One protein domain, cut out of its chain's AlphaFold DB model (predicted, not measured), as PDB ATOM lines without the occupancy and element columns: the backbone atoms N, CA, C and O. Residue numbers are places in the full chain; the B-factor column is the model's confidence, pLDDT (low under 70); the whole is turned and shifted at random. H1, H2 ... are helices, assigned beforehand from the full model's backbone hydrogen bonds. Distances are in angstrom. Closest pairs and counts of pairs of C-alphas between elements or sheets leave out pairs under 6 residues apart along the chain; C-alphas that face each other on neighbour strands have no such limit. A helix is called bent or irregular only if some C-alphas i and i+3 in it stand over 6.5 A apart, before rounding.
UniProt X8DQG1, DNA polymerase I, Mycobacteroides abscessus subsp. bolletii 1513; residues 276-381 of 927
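What this domain is: This is residues 276 to 381 of the 927 residues of the protein "DNA polymerase I" of Mycobacteroides abscessus subsp. bolletii 1513 (UniProt X8DQG1). Two long helices, the bent H1 and H4, run opposite ways and meet at two places along H4; near the first residues of H4 lies a loose head made of the short helices H2 and H3 and the one long link between them, residues 315 to 333. The tail of H4 and the residues after it, 375 to 381, stick out at the far end from this head. The printed part has 106 residues with four named helices, H1, H2, H3 and H4 in that order, and no named strand; the class is all helix. The whole is only just loose, close to compact, with a radius of gyration of the C-alphas of 16.0 A, and elongated, spanning 51 by 29 by 23 A.

How they stand to each other: By its hydrogen bonds H1, residues 276 to 297, was assigned as one helix, but it is bent: C-alphas 283 and 286 are 7.4 A apart. Its arms H1a, residues 276 to 283, and H1b, residues 286 to 297, stand at a steep tilt of 56 degrees. H4, residues 352 to 377, is the hub, touching three other helices. H1a touches H4 at its residues 367 to 371 alone, opposite ways at a shallow tilt of 23 degrees; the closest C-alphas, of Pro 277 and Val 370, are 5.6 A apart. H1b touches residues 352 to 363 of H4 alone, opposite ways at a steep tilt of 44 degrees, closest at the C-alphas of Ala 291 and Ala 356, 4.4 A. H2, residues 305 to 314, touches residues 353 to 357 of H4 alone, opposite ways at a shallow tilt of 9 degrees; the C-alphas of Leu 308 and Leu 353 are closest, at 7.2 A. H3, residues 334 to 341, touches residues 354 to 362 of H4 alone, closest at the C-alphas of Thr 341 and Arg 358, 5.4 A. H1a is apart from H2 and H3. Every O i to N i+4 pair is within hydrogen-bond range in H1a, H1b, H2 and H4; in H3 it is 2 of 4.

Where its parts are: H1a begins at C-alpha 276, (-29.521, -25.927, -33.079), and H1b measures 16.6 A. H2 measures 14.2 A and H3 8.5 A; H3 is irregular, but only just: C-alphas 336 and 339 are 6.8 A apart. H4, 37.8 A long, ends at C-alpha 377, (-19.899, -17.995, -36.511).

The domain as a whole: The C-alphas of Gly 316 and Thr 380, the two farthest apart, are 53.5 A apart. The printed part has no cut. The link from H2 to H3, residues 315 to 333, is long. Residues 326, 334 to 335 and 342 to 343 have pLDDT under 70.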
ATOM      1  N   PHE A 276     -29.907 -24.765 -33.878       92.69
ATOM      2  CA  PHE A 276     -29.521 -25.927 -33.079       92.69
ATOM      3  C   PHE A 276     -29.486 -25.658 -31.565       92.69
ATOM      4  O   PHE A 276     -30.008 -26.497 -30.831       92.69
ATOM      5  N   PRO A 277     -28.952 -24.526 -31.050       91.25
ATOM      6  CA  PRO A 277     -28.936 -24.282 -29.606       91.25
ATOM      7  C   PRO A 277     -30.333 -24.258 -28.980       91.25
ATOM      8  O   PRO A 277     -30.522 -24.778 -27.881       91.25
ATOM      9  N   GLN A 278     -31.318 -23.700 -29.690       91.19
ATOM     10  CA  GLN A 278     -32.699 -23.640 -29.216       91.19
ATOM     11  C   GLN A 278     -33.343 -25.030 -29.197       91.19
ATOM     12  O   GLN A 278     -33.939 -25.410 -28.192       91.19
ATOM     13  N   ARG A 279     -33.159 -25.826 -30.260       93.50
ATOM     14  CA  ARG A 279     -33.655 -27.214 -30.287       93.50
ATOM     15  C   ARG A 279     -32.997 -28.075 -29.209       93.50
ATOM     16  O   ARG A 279     -33.692 -28.777 -28.486       93.50
ATOM     17  N   PHE A 280     -31.683 -27.942 -29.017       90.31
ATOM     18  CA  PHE A 280     -30.953 -28.645 -27.958       90.31
ATOM     19  C   PHE A 280     -31.500 -28.306 -26.561       90.31
ATOM     20  O   PHE A 280     -31.655 -29.182 -25.707       90.31
ATOM     21  N   LEU A 281     -31.816 -27.032 -26.316       89.31
ATOM     22  CA  LEU A 281     -32.445 -26.578 -25.076       89.31
ATOM     23  C   LEU A 281     -33.817 -27.222 -24.853       89.31
ATOM     24  O   LEU A 281     -34.099 -27.695 -23.753       89.31
ATOM     25  N   GLU A 282     -34.656 -27.253 -25.885       93.12
ATOM     26  CA  GLU A 282     -36.005 -27.824 -25.827       93.12
ATOM     27  C   GLU A 282     -35.970 -29.342 -25.595       93.12
ATOM     28  O   GLU A 282     -36.639 -29.840 -24.686       93.12
ATOM     29  N   GLU A 283     -35.124 -30.062 -26.334       92.38
ATOM     30  CA  GLU A 283     -34.956 -31.520 -26.244       92.38
ATOM     31  C   GLU A 283     -34.426 -31.977 -24.878       92.38
ATOM     32  O   GLU A 283     -34.766 -33.055 -24.391       92.38
ATOM     33  N   THR A 284     -33.595 -31.159 -24.227       92.62
ATOM     34  CA  THR A 284     -32.949 -31.522 -22.955       92.62
ATOM     35  C   THR A 284     -33.663 -30.976 -21.720       92.62
ATOM     36  O   THR A 284     -33.315 -31.354 -20.593       92.62
ATOM     37  N   ALA A 285     -34.680 -30.124 -21.890       90.94
ATOM     38  CA  ALA A 285     -35.338 -29.418 -20.792       90.94
ATOM     39  C   ALA A 285     -36.003 -30.360 -19.779       90.94
ATOM     40  O   ALA A 285     -35.843 -30.179 -18.569       90.94
ATOM     41  N   GLU A 286     -36.749 -31.364 -20.248       93.38
ATOM     42  CA  GLU A 286     -37.470 -32.292 -19.371       93.38
ATOM     43  C   GLU A 286     -36.506 -33.170 -18.565       93.38
ATOM     44  O   GLU A 286     -36.604 -33.223 -17.337       93.38
ATOM     45  N   GLN A 287     -35.521 -33.779 -19.234       93.06
ATOM     46  CA  GLN A 287     -34.509 -34.609 -18.581       93.06
ATOM     47  C   GLN A 287     -33.703 -33.807 -17.550       93.06
ATOM     48  O   GLN A 287     -33.497 -34.277 -16.431       93.06
ATOM     49  N   THR A 288     -33.283 -32.583 -17.896       92.81
ATOM     50  CA  THR A 288     -32.544 -31.700 -16.976       92.81
ATOM     51  C   THR A 288     -33.386 -31.359 -15.751       92.81
ATOM     52  O   THR A 288     -32.885 -31.404 -14.628       92.81
ATOM     53  N   ARG A 289     -34.680 -31.068 -15.943       93.69
ATOM     54  CA  ARG A 289     -35.607 -30.748 -14.851       93.69
ATOM     55  C   ARG A 289     -35.825 -31.947 -13.928       93.69
ATOM     56  O   ARG A 289     -35.689 -31.798 -12.719       93.69
ATOM     57  N   ALA A 290     -36.098 -33.128 -14.481       95.31
ATOM     58  CA  ALA A 290     -36.293 -34.355 -13.706       95.31
ATOM     59  C   ALA A 290     -35.033 -34.752 -12.914       95.31
ATOM     60  O   ALA A 290     -35.108 -35.113 -11.735       95.31
ATOM     61  N   ALA A 291     -33.858 -34.624 -13.535       95.62
ATOM     62  CA  ALA A 291     -32.576 -34.859 -12.883       95.62
ATOM     63  C   ALA A 291     -32.316 -33.850 -11.753       95.62
ATOM     64  O   ALA A 291     -31.947 -34.244 -10.647       95.62
ATOM     65  N   ALA A 292     -32.571 -32.559 -11.988       94.38
ATOM     66  CA  ALA A 292     -32.444 -31.526 -10.964       94.38
ATOM     67  C   ALA A 292     -33.374 -31.775  -9.764       94.38
ATOM     68  O   ALA A 292     -32.935 -31.616  -8.626       94.38
ATOM     69  N   THR A 293     -34.611 -32.229  -9.998       96.12
ATOM     70  CA  THR A 293     -35.539 -32.639  -8.930       96.12
ATOM     71  C   THR A 293     -34.991 -33.820  -8.131       96.12
ATOM     72  O   THR A 293     -34.917 -33.737  -6.909       96.12
ATOM     73  N   THR A 294     -34.514 -34.871  -8.808       96.50
ATOM     74  CA  THR A 294     -33.920 -36.059  -8.160       96.50
ATOM     75  C   THR A 294     -32.739 -35.686  -7.255       96.50
ATOM     76  O   THR A 294     -32.594 -36.205  -6.148       96.50
ATOM     77  N   LEU A 295     -31.883 -34.765  -7.710       96.19
ATOM     78  CA  LEU A 295     -30.757 -34.266  -6.919       96.19
ATOM     79  C   LEU A 295     -31.234 -33.448  -5.717       96.19
ATOM     80  O   LEU A 295     -30.767 -33.674  -4.600       96.19
ATOM     81  N   ALA A 296     -32.190 -32.543  -5.930       94.50
ATOM     82  CA  ALA A 296     -32.720 -31.682  -4.881       94.50
ATOM     83  C   ALA A 296     -33.382 -32.486  -3.748       94.50
ATOM     84  O   ALA A 296     -33.134 -32.195  -2.578       94.50
ATOM     85  N   GLU A 297     -34.146 -33.534  -4.071       95.44
ATOM     86  CA  GLU A 297     -34.749 -34.454  -3.090       95.44
ATOM     87  C   GLU A 297     -33.703 -35.186  -2.238       95.44
ATOM     88  O   GLU A 297     -33.945 -35.510  -1.075       95.44
ATOM     89  N   ALA A 298     -32.509 -35.412  -2.787       93.25
ATOM     90  CA  ALA A 298     -31.381 -36.000  -2.075       93.25
ATOM     91  C   ALA A 298     -30.520 -34.978  -1.313       93.25
ATOM     92  O   ALA A 298     -29.513 -35.375  -0.725       93.25
ATOM     93  N   GLY A 299     -30.894 -33.693  -1.316       93.50
ATOM     94  CA  GLY A 299     -30.122 -32.605  -0.708       93.50
ATOM     95  C   GLY A 299     -28.907 -32.162  -1.531       93.50
ATOM     96  O   GLY A 299     -28.047 -31.454  -1.011       93.50
ATOM     97  N   ILE A 300     -28.821 -32.568  -2.802       94.44
ATOM     98  CA  ILE A 300     -27.718 -32.244  -3.711       94.44
ATOM     99  C   ILE A 300     -28.122 -31.054  -4.578       94.44
ATOM    100  O   ILE A 300     -29.129 -31.101  -5.288       94.44
ATOM    101  N   ARG A 301     -27.327 -29.976  -4.579       91.69
ATOM    102  CA  ARG A 301     -27.563 -28.866  -5.514       91.69
ATOM    103  C   ARG A 301     -27.253 -29.328  -6.950       91.69
ATOM    104  O   ARG A 301     -26.182 -29.904  -7.166       91.69
ATOM    105  N   PRO A 302     -28.128 -29.066  -7.941       85.62
ATOM    106  CA  PRO A 302     -27.853 -29.399  -9.340       85.62
ATOM    107  C   PRO A 302     -26.499 -28.841  -9.803       85.62
ATOM    108  O   PRO A 302     -26.143 -27.712  -9.465       85.62
ATOM    109  N   GLY A 303     -25.713 -29.664 -10.502       77.12
ATOM    110  CA  GLY A 303     -24.358 -29.315 -10.948       77.12
ATOM    111  C   GLY A 303     -23.290 -29.262  -9.842       77.12
ATOM    112  O   GLY A 303     -22.127 -28.991 -10.133       77.12
ATOM    113  N   ASN A 304     -23.624 -29.544  -8.573       88.38
ATOM    114  CA  ASN A 304     -22.655 -29.533  -7.476       88.38
ATOM    115  C   ASN A 304     -22.060 -30.923  -7.205       88.38
ATOM    116  O   ASN A 304     -22.713 -31.819  -6.670       88.38
ATOM    117  N   ALA A 305     -20.795 -31.092  -7.574       85.00
ATOM    118  CA  ALA A 305     -20.087 -32.357  -7.451       85.00
ATOM    119  C   ALA A 305     -19.703 -32.735  -6.016       85.00
ATOM    120  O   ALA A 305     -19.722 -33.913  -5.659       85.00
ATOM    121  N   ALA A 306     -19.363 -31.747  -5.187       89.88
ATOM    122  CA  ALA A 306     -18.995 -31.987  -3.796       89.88
ATOM    123  C   ALA A 306     -20.198 -32.502  -2.998       89.88
ATOM    124  O   ALA A 306     -20.070 -33.459  -2.238       89.88
ATOM    125  N   ASP A 307     -21.378 -31.915  -3.217       94.12
ATOM    126  CA  ASP A 307     -22.629 -32.382  -2.619       94.12
ATOM    127  C   ASP A 307     -22.915 -33.844  -3.015       94.12
ATOM    128  O   ASP A 307     -23.257 -34.657  -2.154       94.12
ATOM    129  N   LEU A 308     -22.717 -34.205  -4.294       93.88
ATOM    130  CA  LEU A 308     -22.867 -35.582  -4.776       93.88
ATOM    131  C   LEU A 308     -21.912 -36.538  -4.049       93.88
ATOM    132  O   LEU A 308     -22.364 -37.512  -3.453       93.88
ATOM    133  N   VAL A 309     -20.605 -36.264  -4.086       93.94
ATOM    134  CA  VAL A 309     -19.573 -37.154  -3.526       93.94
ATOM    135  C   VAL A 309     -19.772 -37.357  -2.023       93.94
ATOM    136  O   VAL A 309     -19.764 -38.495  -1.555       93.94
ATOM    137  N   ASN A 310     -20.035 -36.282  -1.275       94.19
ATOM    138  CA  ASN A 310     -20.299 -36.367   0.163       94.19
ATOM    139  C   ASN A 310     -21.582 -37.156   0.468       94.19
ATOM    140  O   ASN A 310     -21.621 -37.930   1.423       94.19
ATOM    141  N   THR A 311     -22.627 -37.001  -0.351       95.38
ATOM    142  CA  THR A 311     -23.877 -37.756  -0.184       95.38
ATOM    143  C   THR A 311     -23.683 -39.244  -0.473       95.38
ATOM    144  O   THR A 311     -24.249 -40.083   0.226       95.38
ATOM    145  N   LEU A 312     -22.877 -39.595  -1.481       94.44
ATOM    146  CA  LEU A 312     -22.546 -40.988  -1.786       94.44
ATOM    147  C   LEU A 312     -21.722 -41.629  -0.663       94.44
ATOM    148  O   LEU A 312     -22.030 -42.752  -0.270       94.44
ATOM    149  N   ASP A 313     -20.735 -40.921  -0.110       94.56
ATOM    150  CA  ASP A 313     -19.931 -41.402   1.024       94.56
ATOM    151  C   ASP A 313     -20.788 -41.630   2.271       94.56
ATOM    152  O   ASP A 313     -20.762 -42.714   2.850       94.56
ATOM    153  N   ALA A 314     -21.646 -40.664   2.619       93.69
ATOM    154  CA  ALA A 314     -22.557 -40.770   3.759       93.69
ATOM    155  C   ALA A 314     -23.535 -41.955   3.646       93.69
ATOM    156  O   ALA A 314     -24.007 -42.472   4.658       93.69
ATOM    157  N   ARG A 315     -23.838 -42.397   2.420       93.31
ATOM    158  CA  ARG A 315     -24.683 -43.567   2.135       93.31
ATOM    159  C   ARG A 315     -23.887 -44.869   1.967       93.31
ATOM    160  O   ARG A 315     -24.496 -45.900   1.698       93.31
ATOM    161  N   GLY A 316     -22.558 -44.840   2.090       90.75
ATOM    162  CA  GLY A 316     -21.689 -46.001   1.864       90.75
ATOM    163  C   GLY A 316     -21.641 -46.463   0.402       90.75
ATOM    164  O   GLY A 316     -21.330 -47.618   0.131       90.75
ATOM    165  N   LEU A 317     -21.984 -45.579  -0.535       90.00
ATOM    166  CA  LEU A 317     -22.075 -45.857  -1.973       90.00
ATOM    167  C   LEU A 317     -20.829 -45.414  -2.747       90.00
ATOM    168  O   LEU A 317     -20.746 -45.619  -3.957       90.00
ATOM    169  N   LEU A 318     -19.874 -44.773  -2.072       91.38
ATOM    170  CA  LEU A 318     -18.643 -44.309  -2.689       91.38
ATOM    171  C   LEU A 318     -17.609 -45.437  -2.764       91.38
ATOM    172  O   LEU A 318     -17.442 -46.225  -1.833       91.38
ATOM    173  N   HIS A 319     -16.897 -45.514  -3.885       90.44
ATOM    174  CA  HIS A 319     -15.901 -46.556  -4.103       90.44
ATOM    175  C   HIS A 319     -14.732 -46.450  -3.106       90.44
ATOM    176  O   HIS A 319     -14.243 -45.361  -2.819       90.44
ATOM    177  N   GLN A 320     -14.205 -47.579  -2.623       88.62
ATOM    178  CA  GLN A 320     -13.171 -47.594  -1.571       88.62
ATOM    179  C   GLN A 320     -11.857 -46.903  -1.968       88.62
ATOM    180  O   GLN A 320     -11.142 -46.385  -1.116       88.62
ATOM    181  N   GLN A 321     -11.527 -46.901  -3.263       89.38
ATOM    182  CA  GLN A 321     -10.347 -46.210  -3.802       89.38
ATOM    183  C   GLN A 321     -10.615 -44.736  -4.147       89.38
ATOM    184  O   GLN A 321      -9.835 -44.147  -4.895       89.38
ATOM    185  N   TRP A 322     -11.721 -44.148  -3.673       92.38
ATOM    186  CA  TRP A 322     -12.023 -42.748  -3.957       92.38
ATOM    187  C   TRP A 322     -10.898 -41.838  -3.448       92.38
ATOM    188  O   TRP A 322     -10.471 -41.976  -2.295       92.38
ATOM    189  N   PRO A 323     -10.380 -40.927  -4.288       88.31
ATOM    190  CA  PRO A 323      -9.225 -40.136  -3.921       88.31
ATOM    191  C   PRO A 323      -9.603 -39.080  -2.877       88.31
ATOM    192  O   PRO A 323     -10.711 -38.536  -2.866       88.31
ATOM    193  N   ARG A 324      -8.656 -38.790  -1.985       86.56
ATOM    194  CA  ARG A 324      -8.789 -37.773  -0.941       86.56
ATOM    195  C   ARG A 324      -7.734 -36.697  -1.121       86.56
ATOM    196  O   ARG A 324      -6.649 -37.001  -1.612       86.56
ATOM    197  N   THR A 325      -8.087 -35.463  -0.782       78.31
ATOM    198  CA  THR A 325      -7.166 -34.324  -0.701       78.31
ATOM    199  C   THR A 325      -6.138 -34.570   0.399       78.31
ATOM    200  O   THR A 325      -6.351 -35.411   1.278       78.31
ATOM    201  N   ASP A 326      -5.070 -33.778   0.422       67.38
ATOM    202  CA  ASP A 326      -4.029 -33.866   1.459       67.38
ATOM    203  C   ASP A 326      -4.584 -33.557   2.860       67.38
ATOM    204  O   ASP A 326      -4.083 -34.025   3.879       67.38
ATOM    205  N   THR A 327      -5.705 -32.829   2.914       75.94
ATOM    206  CA  THR A 327      -6.475 -32.551   4.136       75.94
ATOM    207  C   THR A 327      -7.457 -33.671   4.516       75.94
ATOM    208  O   THR A 327      -8.224 -33.526   5.468       75.94
ATOM    209  N   GLY A 328      -7.461 -34.791   3.786       80.44
ATOM    210  CA  GLY A 328      -8.282 -35.980   4.039       80.44
ATOM    211  C   GLY A 328      -9.728 -35.898   3.535       80.44
ATOM    212  O   GLY A 328     -10.494 -36.852   3.721       80.44
ATOM    213  N   ARG A 329     -10.126 -34.797   2.886       86.06
ATOM    214  CA  ARG A 329     -11.476 -34.629   2.314       86.06
ATOM    215  C   ARG A 329     -11.621 -35.441   1.034       86.06
ATOM    216  O   ARG A 329     -10.638 -35.702   0.354       86.06
ATOM    217  N   LEU A 330     -12.840 -35.848   0.692       90.50
ATOM    218  CA  LEU A 330     -13.105 -36.524  -0.579       90.50
ATOM    219  C   LEU A 330     -12.900 -35.545  -1.735       90.50
ATOM    220  O   LEU A 330     -13.447 -34.443  -1.705       90.50
ATOM    221  N   LYS A 331     -12.151 -35.953  -2.762       87.94
ATOM    222  CA  LYS A 331     -11.988 -35.136  -3.967       87.94
ATOM    223  C   LYS A 331     -13.276 -35.123  -4.784       87.94
ATOM    224  O   LYS A 331     -13.908 -36.162  -4.965       87.94
ATOM    225  N   ALA A 332     -13.652 -33.952  -5.284       85.56
ATOM    226  CA  ALA A 332     -14.831 -33.745  -6.130       85.56
ATOM    227  C   ALA A 332     -14.524 -32.824  -7.323       85.56
ATOM    228  O   ALA A 332     -15.387 -32.106  -7.823       85.56
ATOM    229  N   ASP A 333     -13.270 -32.807  -7.755       72.00
ATOM    230  CA  ASP A 333     -12.824 -32.093  -8.942       72.00
ATOM    231  C   ASP A 333     -13.145 -32.840 -10.240       72.00
ATOM    232  O   ASP A 333     -13.553 -34.002 -10.237       72.00
ATOM    233  N   LYS A 334     -12.876 -32.181 -11.370       65.94
ATOM    234  CA  LYS A 334     -13.093 -32.737 -12.708       65.94
ATOM    235  C   LYS A 334     -12.466 -34.128 -12.898       65.94
ATOM    236  O   LYS A 334     -13.142 -34.997 -13.430       65.94
ATOM    237  N   LYS A 335     -11.220 -34.349 -12.463       67.81
ATOM    238  CA  LYS A 335     -10.473 -35.606 -12.646       67.81
ATOM    239  C   LYS A 335     -11.015 -36.725 -11.752       67.81
ATOM    240  O   LYS A 335     -11.144 -37.853 -12.207       67.81
ATOM    241  N   ALA A 336     -11.359 -36.438 -10.497       78.94
ATOM    242  CA  ALA A 336     -11.999 -37.411  -9.611       78.94
ATOM    243  C   ALA A 336     -13.395 -37.802 -10.124       78.94
ATOM    244  O   ALA A 336     -13.761 -38.974 -10.103       78.94
ATOM    245  N   LEU A 337     -14.152 -36.832 -10.640       84.50
ATOM    246  CA  LEU A 337     -15.486 -37.050 -11.202       84.50
ATOM    247  C   LEU A 337     -15.496 -37.686 -12.587       84.50
ATOM    248  O   LEU A 337     -16.567 -38.113 -13.010       84.50
ATOM    249  N   GLU A 338     -14.369 -37.773 -13.299       79.06
ATOM    250  CA  GLU A 338     -14.317 -38.390 -14.635       79.06
ATOM    251  C   GLU A 338     -14.890 -39.816 -14.634       79.06
ATOM    252  O   GLU A 338     -15.447 -40.253 -15.635       79.06
ATOM    253  N   VAL A 339     -14.847 -40.529 -13.505       83.31
ATOM    254  CA  VAL A 339     -15.462 -41.863 -13.379       83.31
ATOM    255  C   VAL A 339     -16.998 -41.838 -13.368       83.31
ATOM    256  O   VAL A 339     -17.630 -42.852 -13.650       83.31
ATOM    257  N   PHE A 340     -17.603 -40.686 -13.072       85.81
ATOM    258  CA  PHE A 340     -19.049 -40.449 -13.074       85.81
ATOM    259  C   PHE A 340     -19.530 -39.706 -14.326       85.81
ATOM    260  O   PHE A 340     -20.573 -40.049 -14.889       85.81
ATOM    261  N   THR A 341     -18.779 -38.697 -14.771       75.56
ATOM    262  CA  THR A 341     -19.156 -37.788 -15.868       75.56
ATOM    263  C   THR A 341     -18.422 -38.071 -17.176       75.56
ATOM    264  O   THR A 341     -18.853 -37.617 -18.232       75.56
ATOM    265  N   GLY A 342     -17.341 -38.853 -17.156       69.25
ATOM    266  CA  GLY A 342     -16.624 -39.261 -18.364       69.25
ATOM    267  C   GLY A 342     -17.498 -40.117 -19.271       69.25
ATOM    268  O   GLY A 342     -18.499 -40.675 -18.837       69.25
ATOM    269  N   GLU A 343     -17.151 -40.252 -20.547       65.12
ATOM    270  CA  GLU A 343     -18.004 -40.882 -21.571       65.12
ATOM    271  C   GLU A 343     -18.558 -42.267 -21.185       65.12
ATOM    272  O   GLU A 343     -19.644 -42.671 -21.608       65.12
ATOM    273  N   HIS A 344     -17.846 -42.985 -20.318       72.56
ATOM    274  CA  HIS A 344     -18.293 -44.257 -19.792       72.56
ATOM    275  C   HIS A 344     -18.205 -44.314 -18.269       72.56
ATOM    276  O   HIS A 344     -17.138 -44.122 -17.695       72.56
ATOM    277  N   ILE A 345     -19.320 -44.695 -17.651       83.81
ATOM    278  CA  ILE A 345     -19.423 -45.049 -16.237       83.81
ATOM    279  C   ILE A 345     -19.520 -46.575 -16.113       83.81
ATOM    280  O   ILE A 345     -20.228 -47.214 -16.898       83.81
ATOM    281  N   SER A 346     -18.786 -47.177 -15.175       82.25
ATOM    282  CA  SER A 346     -18.925 -48.611 -14.899       82.25
ATOM    283  C   SER A 346     -20.273 -48.897 -14.235       82.25
ATOM    284  O   SER A 346     -20.787 -48.073 -13.480       82.25
ATOM    285  N   ASP A 347     -20.859 -50.069 -14.491       83.62
ATOM    286  CA  ASP A 347     -22.166 -50.418 -13.915       83.62
ATOM    287  C   ASP A 347     -22.145 -50.425 -12.382       83.62
ATOM    288  O   ASP A 347     -23.106 -49.994 -11.754       83.62
ATOM    289  N   ALA A 348     -21.012 -50.802 -11.784       82.50
ATOM    290  CA  ALA A 348     -20.798 -50.758 -10.340       82.50
ATOM    291  C   ALA A 348     -20.850 -49.335  -9.747       82.50
ATOM    292  O   ALA A 348     -21.100 -49.181  -8.555       82.50
ATOM    293  N   LEU A 349     -20.609 -48.300 -10.559       85.31
ATOM    294  CA  LEU A 349     -20.660 -46.896 -10.143       85.31
ATOM    295  C   LEU A 349     -21.980 -46.208 -10.520       85.31
ATOM    296  O   LEU A 349     -22.226 -45.079 -10.087       85.31
ATOM    297  N   LYS A 350     -22.840 -46.857 -11.317       89.38
ATOM    298  CA  LYS A 350     -24.142 -46.299 -11.689       89.38
ATOM    299  C   LYS A 350     -25.060 -46.266 -10.472       89.38
ATOM    300  O   LYS A 350     -25.377 -47.280  -9.861       89.38
ATOM    301  N   ASN A 351     -25.545 -45.073 -10.162       89.12
ATOM    302  CA  ASN A 351     -26.536 -44.824  -9.124       89.12
ATOM    303  C   ASN A 351     -27.492 -43.718  -9.602       89.12
ATOM    304  O   ASN A 351     -27.019 -42.811 -10.293       89.12
ATOM    305  N   PRO A 352     -28.789 -43.723  -9.228       94.06
ATOM    306  CA  PRO A 352     -29.726 -42.656  -9.593       94.06
ATOM    307  C   PRO A 352     -29.195 -41.228  -9.381       94.06
ATOM    308  O   PRO A 352     -29.361 -40.385 -10.257       94.06
ATOM    309  N   LEU A 353     -28.488 -40.960  -8.276       94.88
ATOM    310  CA  LEU A 353     -27.916 -39.638  -7.988       94.88
ATOM    311  C   LEU A 353     -26.747 -39.289  -8.908       94.88
ATOM    312  O   LEU A 353     -26.641 -38.157  -9.375       94.88
ATOM    313  N   VAL A 354     -25.888 -40.268  -9.197       93.50
ATOM    314  CA  VAL A 354     -24.770 -40.101 -10.135       93.50
ATOM    315  C   VAL A 354     -25.303 -39.823 -11.538       93.50
ATOM    316  O   VAL A 354     -24.847 -38.890 -12.195       93.50
ATOM    317  N   MET A 355     -26.313 -40.580 -11.977       94.38
ATOM    318  CA  MET A 355     -26.932 -40.409 -13.291       94.38
ATOM    319  C   MET A 355     -27.661 -39.067 -13.413       94.38
ATOM    320  O   MET A 355     -27.547 -38.410 -14.443       94.38
ATOM    321  N   ALA A 356     -28.353 -38.623 -12.360       94.50
ATOM    322  CA  ALA A 356     -28.998 -37.315 -12.338       94.50
ATOM    323  C   ALA A 356     -27.974 -36.164 -12.369       94.50
ATOM    324  O   ALA A 356     -28.123 -35.224 -13.148       94.50
ATOM    325  N   HIS A 357     -26.893 -36.249 -11.584       92.69
ATOM    326  CA  HIS A 357     -25.822 -35.245 -11.608       92.69
ATOM    327  C   HIS A 357     -25.175 -35.161 -12.986       92.69
ATOM    328  O   HIS A 357     -25.014 -34.071 -13.530       92.69
ATOM    329  N   ARG A 358     -24.860 -36.324 -13.562       90.38
ATOM    330  CA  ARG A 358     -24.320 -36.431 -14.909       90.38
ATOM    331  C   ARG A 358     -25.238 -35.780 -15.940       90.38
ATOM    332  O   ARG A 358     -24.749 -35.004 -16.746       90.38
ATOM    333  N   ALA A 359     -26.543 -36.053 -15.903       91.50
ATOM    334  CA  ALA A 359     -27.490 -35.475 -16.854       91.50
ATOM    335  C   ALA A 359     -27.486 -33.937 -16.811       91.50
ATOM    336  O   ALA A 359     -27.391 -33.302 -17.855       91.50
ATOM    337  N   VAL A 360     -27.520 -33.334 -15.615       90.12
ATOM    338  CA  VAL A 360     -27.435 -31.869 -15.467       90.12
ATOM    339  C   VAL A 360     -26.093 -31.342 -15.980       90.12
ATOM    340  O   VAL A 360     -26.067 -30.407 -16.777       90.12
ATOM    341  N   PHE A 361     -24.988 -31.961 -15.555       86.31
ATOM    342  CA  PHE A 361     -23.637 -31.542 -15.923       86.31
ATOM    343  C   PHE A 361     -23.392 -31.616 -17.437       86.31
ATOM    344  O   PHE A 361     -22.935 -30.640 -18.029       86.31
ATOM    345  N   ASP A 362     -23.719 -32.749 -18.066       84.00
ATOM    346  CA  ASP A 362     -23.526 -32.969 -19.500       84.00
ATOM    347  C   ASP A 362     -24.414 -32.009 -20.313       84.00
ATOM    348  O   ASP A 362     -23.931 -31.386 -21.253       84.00
ATOM    349  N   ASN A 363     -25.679 -31.798 -19.921       88.81
ATOM    350  CA  ASN A 363     -26.584 -30.882 -20.630       88.81
ATOM    351  C   ASN A 363     -26.121 -29.418 -20.553       88.81
ATOM    352  O   ASN A 363     -26.124 -28.719 -21.566       88.81
ATOM    353  N   GLU A 364     -25.696 -28.944 -19.376       84.38
ATOM    354  CA  GLU A 364     -25.171 -27.580 -19.224       84.38
ATOM    355  C   GLU A 364     -23.859 -27.380 -19.985       84.38
ATOM    356  O   GLU A 364     -23.667 -26.344 -20.630       84.38
ATOM    357  N   LYS A 365     -22.970 -28.377 -19.929       79.19
ATOM    358  CA  LYS A 365     -21.705 -28.375 -20.662       79.19
ATOM    359  C   LYS A 365     -21.958 -28.295 -22.165       79.19
ATOM    360  O   LYS A 365     -21.464 -27.369 -22.802       79.19
ATOM    361  N   ASP A 366     -22.724 -29.231 -22.719       84.19
ATOM    362  CA  ASP A 366     -22.992 -29.346 -24.156       84.19
ATOM    363  C   ASP A 366     -23.693 -28.086 -24.690       84.19
ATOM    364  O   ASP A 366     -23.303 -27.565 -25.739       84.19
ATOM    365  N   ARG A 367     -24.634 -27.516 -23.919       84.19
ATOM    366  CA  ARG A 367     -25.269 -26.227 -24.231       84.19
ATOM    367  C   ARG A 367     -24.245 -25.102 -24.406       84.19
ATOM    368  O   ARG A 367     -24.301 -24.355 -25.380       84.19
ATOM    369  N   GLY A 368     -23.285 -25.001 -23.486       80.19
ATOM    370  CA  GLY A 368     -22.225 -23.997 -23.564       80.19
ATOM    371  C   GLY A 368     -21.348 -24.135 -24.814       80.19
ATOM    372  O   GLY A 368     -20.864 -23.129 -25.330       80.19
ATOM    373  N   TYR A 369     -21.160 -25.355 -25.336       79.81
ATOM    374  CA  TYR A 369     -20.456 -25.569 -26.605       79.81
ATOM    375  C   TYR A 369     -21.278 -25.072 -27.801       79.81
ATOM    376  O   TYR A 369     -20.744 -24.323 -28.619       79.81
ATOM    377  N   VAL A 370     -22.558 -25.446 -27.900       86.62
ATOM    378  CA  VAL A 370     -23.388 -25.108 -29.074       86.62
ATOM    379  C   VAL A 370     -23.687 -23.610 -29.171       86.62
ATOM    380  O   VAL A 370     -23.598 -23.048 -30.260       86.62
ATOM    381  N   GLU A 371     -23.948 -22.933 -28.046       86.50
ATOM    382  CA  GLU A 371     -24.150 -21.473 -28.011       86.50
ATOM    383  C   GLU A 371     -22.900 -20.739 -28.512       86.50
ATOM    384  O   GLU A 371     -22.975 -19.828 -29.339       86.50
ATOM    385  N   LYS A 372     -21.726 -21.198 -28.070       79.25
ATOM    386  CA  LYS A 372     -20.449 -20.587 -28.428       79.25
ATOM    387  C   LYS A 372     -20.082 -20.791 -29.896       79.25
ATOM    388  O   LYS A 372     -19.414 -19.932 -30.470       79.25
ATOM    389  N   VAL A 373     -20.504 -21.896 -30.514       86.00
ATOM    390  CA  VAL A 373     -20.326 -22.108 -31.958       86.00
ATOM    391  C   VAL A 373     -21.090 -21.066 -32.758       86.00
ATOM    392  O   VAL A 373     -20.496 -20.421 -33.619       86.00
ATOM    393  N   VAL A 374     -22.375 -20.876 -32.451       88.88
ATOM    394  CA  VAL A 374     -23.227 -19.907 -33.152       88.88
ATOM    395  C   VAL A 374     -22.705 -18.484 -32.959       88.88
ATOM    396  O   VAL A 374     -22.582 -17.741 -33.930       88.88
ATOM    397  N   GLU A 375     -22.296 -18.123 -31.739       85.94
ATOM    398  CA  GLU A 375     -21.677 -16.821 -31.461       85.94
ATOM    399  C   GLU A 375     -20.417 -16.595 -32.312       85.94
ATOM    400  O   GLU A 375     -20.292 -15.570 -32.983       85.94
ATOM    401  N   ASN A 376     -19.500 -17.569 -32.344       85.12
ATOM    402  CA  ASN A 376     -18.240 -17.446 -33.086       85.12
ATOM    403  C   ASN A 376     -18.409 -17.543 -34.609       85.12
ATOM    404  O   ASN A 376     -17.491 -17.161 -35.334       85.12
ATOM    405  N   ALA A 377     -19.558 -18.016 -35.095       90.81
ATOM    406  CA  ALA A 377     -19.899 -17.995 -36.511       90.81
ATOM    407  C   ALA A 377     -20.451 -16.642 -36.982       90.81
ATOM    408  O   ALA A 377     -20.430 -16.362 -38.178       90.81
ATOM    409  N   GLY A 378     -20.909 -15.781 -36.065       91.06
ATOM    410  CA  GLY A 378     -21.572 -14.510 -36.377       91.06
ATOM    411  C   GLY A 378     -20.859 -13.620 -37.412       91.06
ATOM    412  O   GLY A 378     -21.519 -13.191 -38.358       91.06
ATOM    413  N   PRO A 379     -19.539 -13.354 -37.301       91.31
ATOM    414  CA  PRO A 379     -18.844 -12.427 -38.203       91.31
ATOM    415  C   PRO A 379     -18.814 -12.838 -39.680       91.31
ATOM    416  O   PRO A 379     -18.840 -11.971 -40.550       91.31
ATOM    417  N   THR A 380     -18.743 -14.135 -39.977       94.31
ATOM    418  CA  THR A 380     -18.572 -14.668 -41.345       94.31
ATOM    419  C   THR A 380     -19.738 -15.549 -41.794       94.31
ATOM    420  O   THR A 380     -19.784 -15.987 -42.946       94.31
ATOM    421  N   GLY A 381     -20.677 -15.840 -40.893       92.56
ATOM    422  CA  GLY A 381     -21.691 -16.883 -41.045       92.56
ATOM    423  C   GLY A 381     -21.148 -18.311 -40.907       92.56
ATOM    424  O   GLY A 381     -21.891 -19.253 -41.170       92.56
TER     425      GLY A 381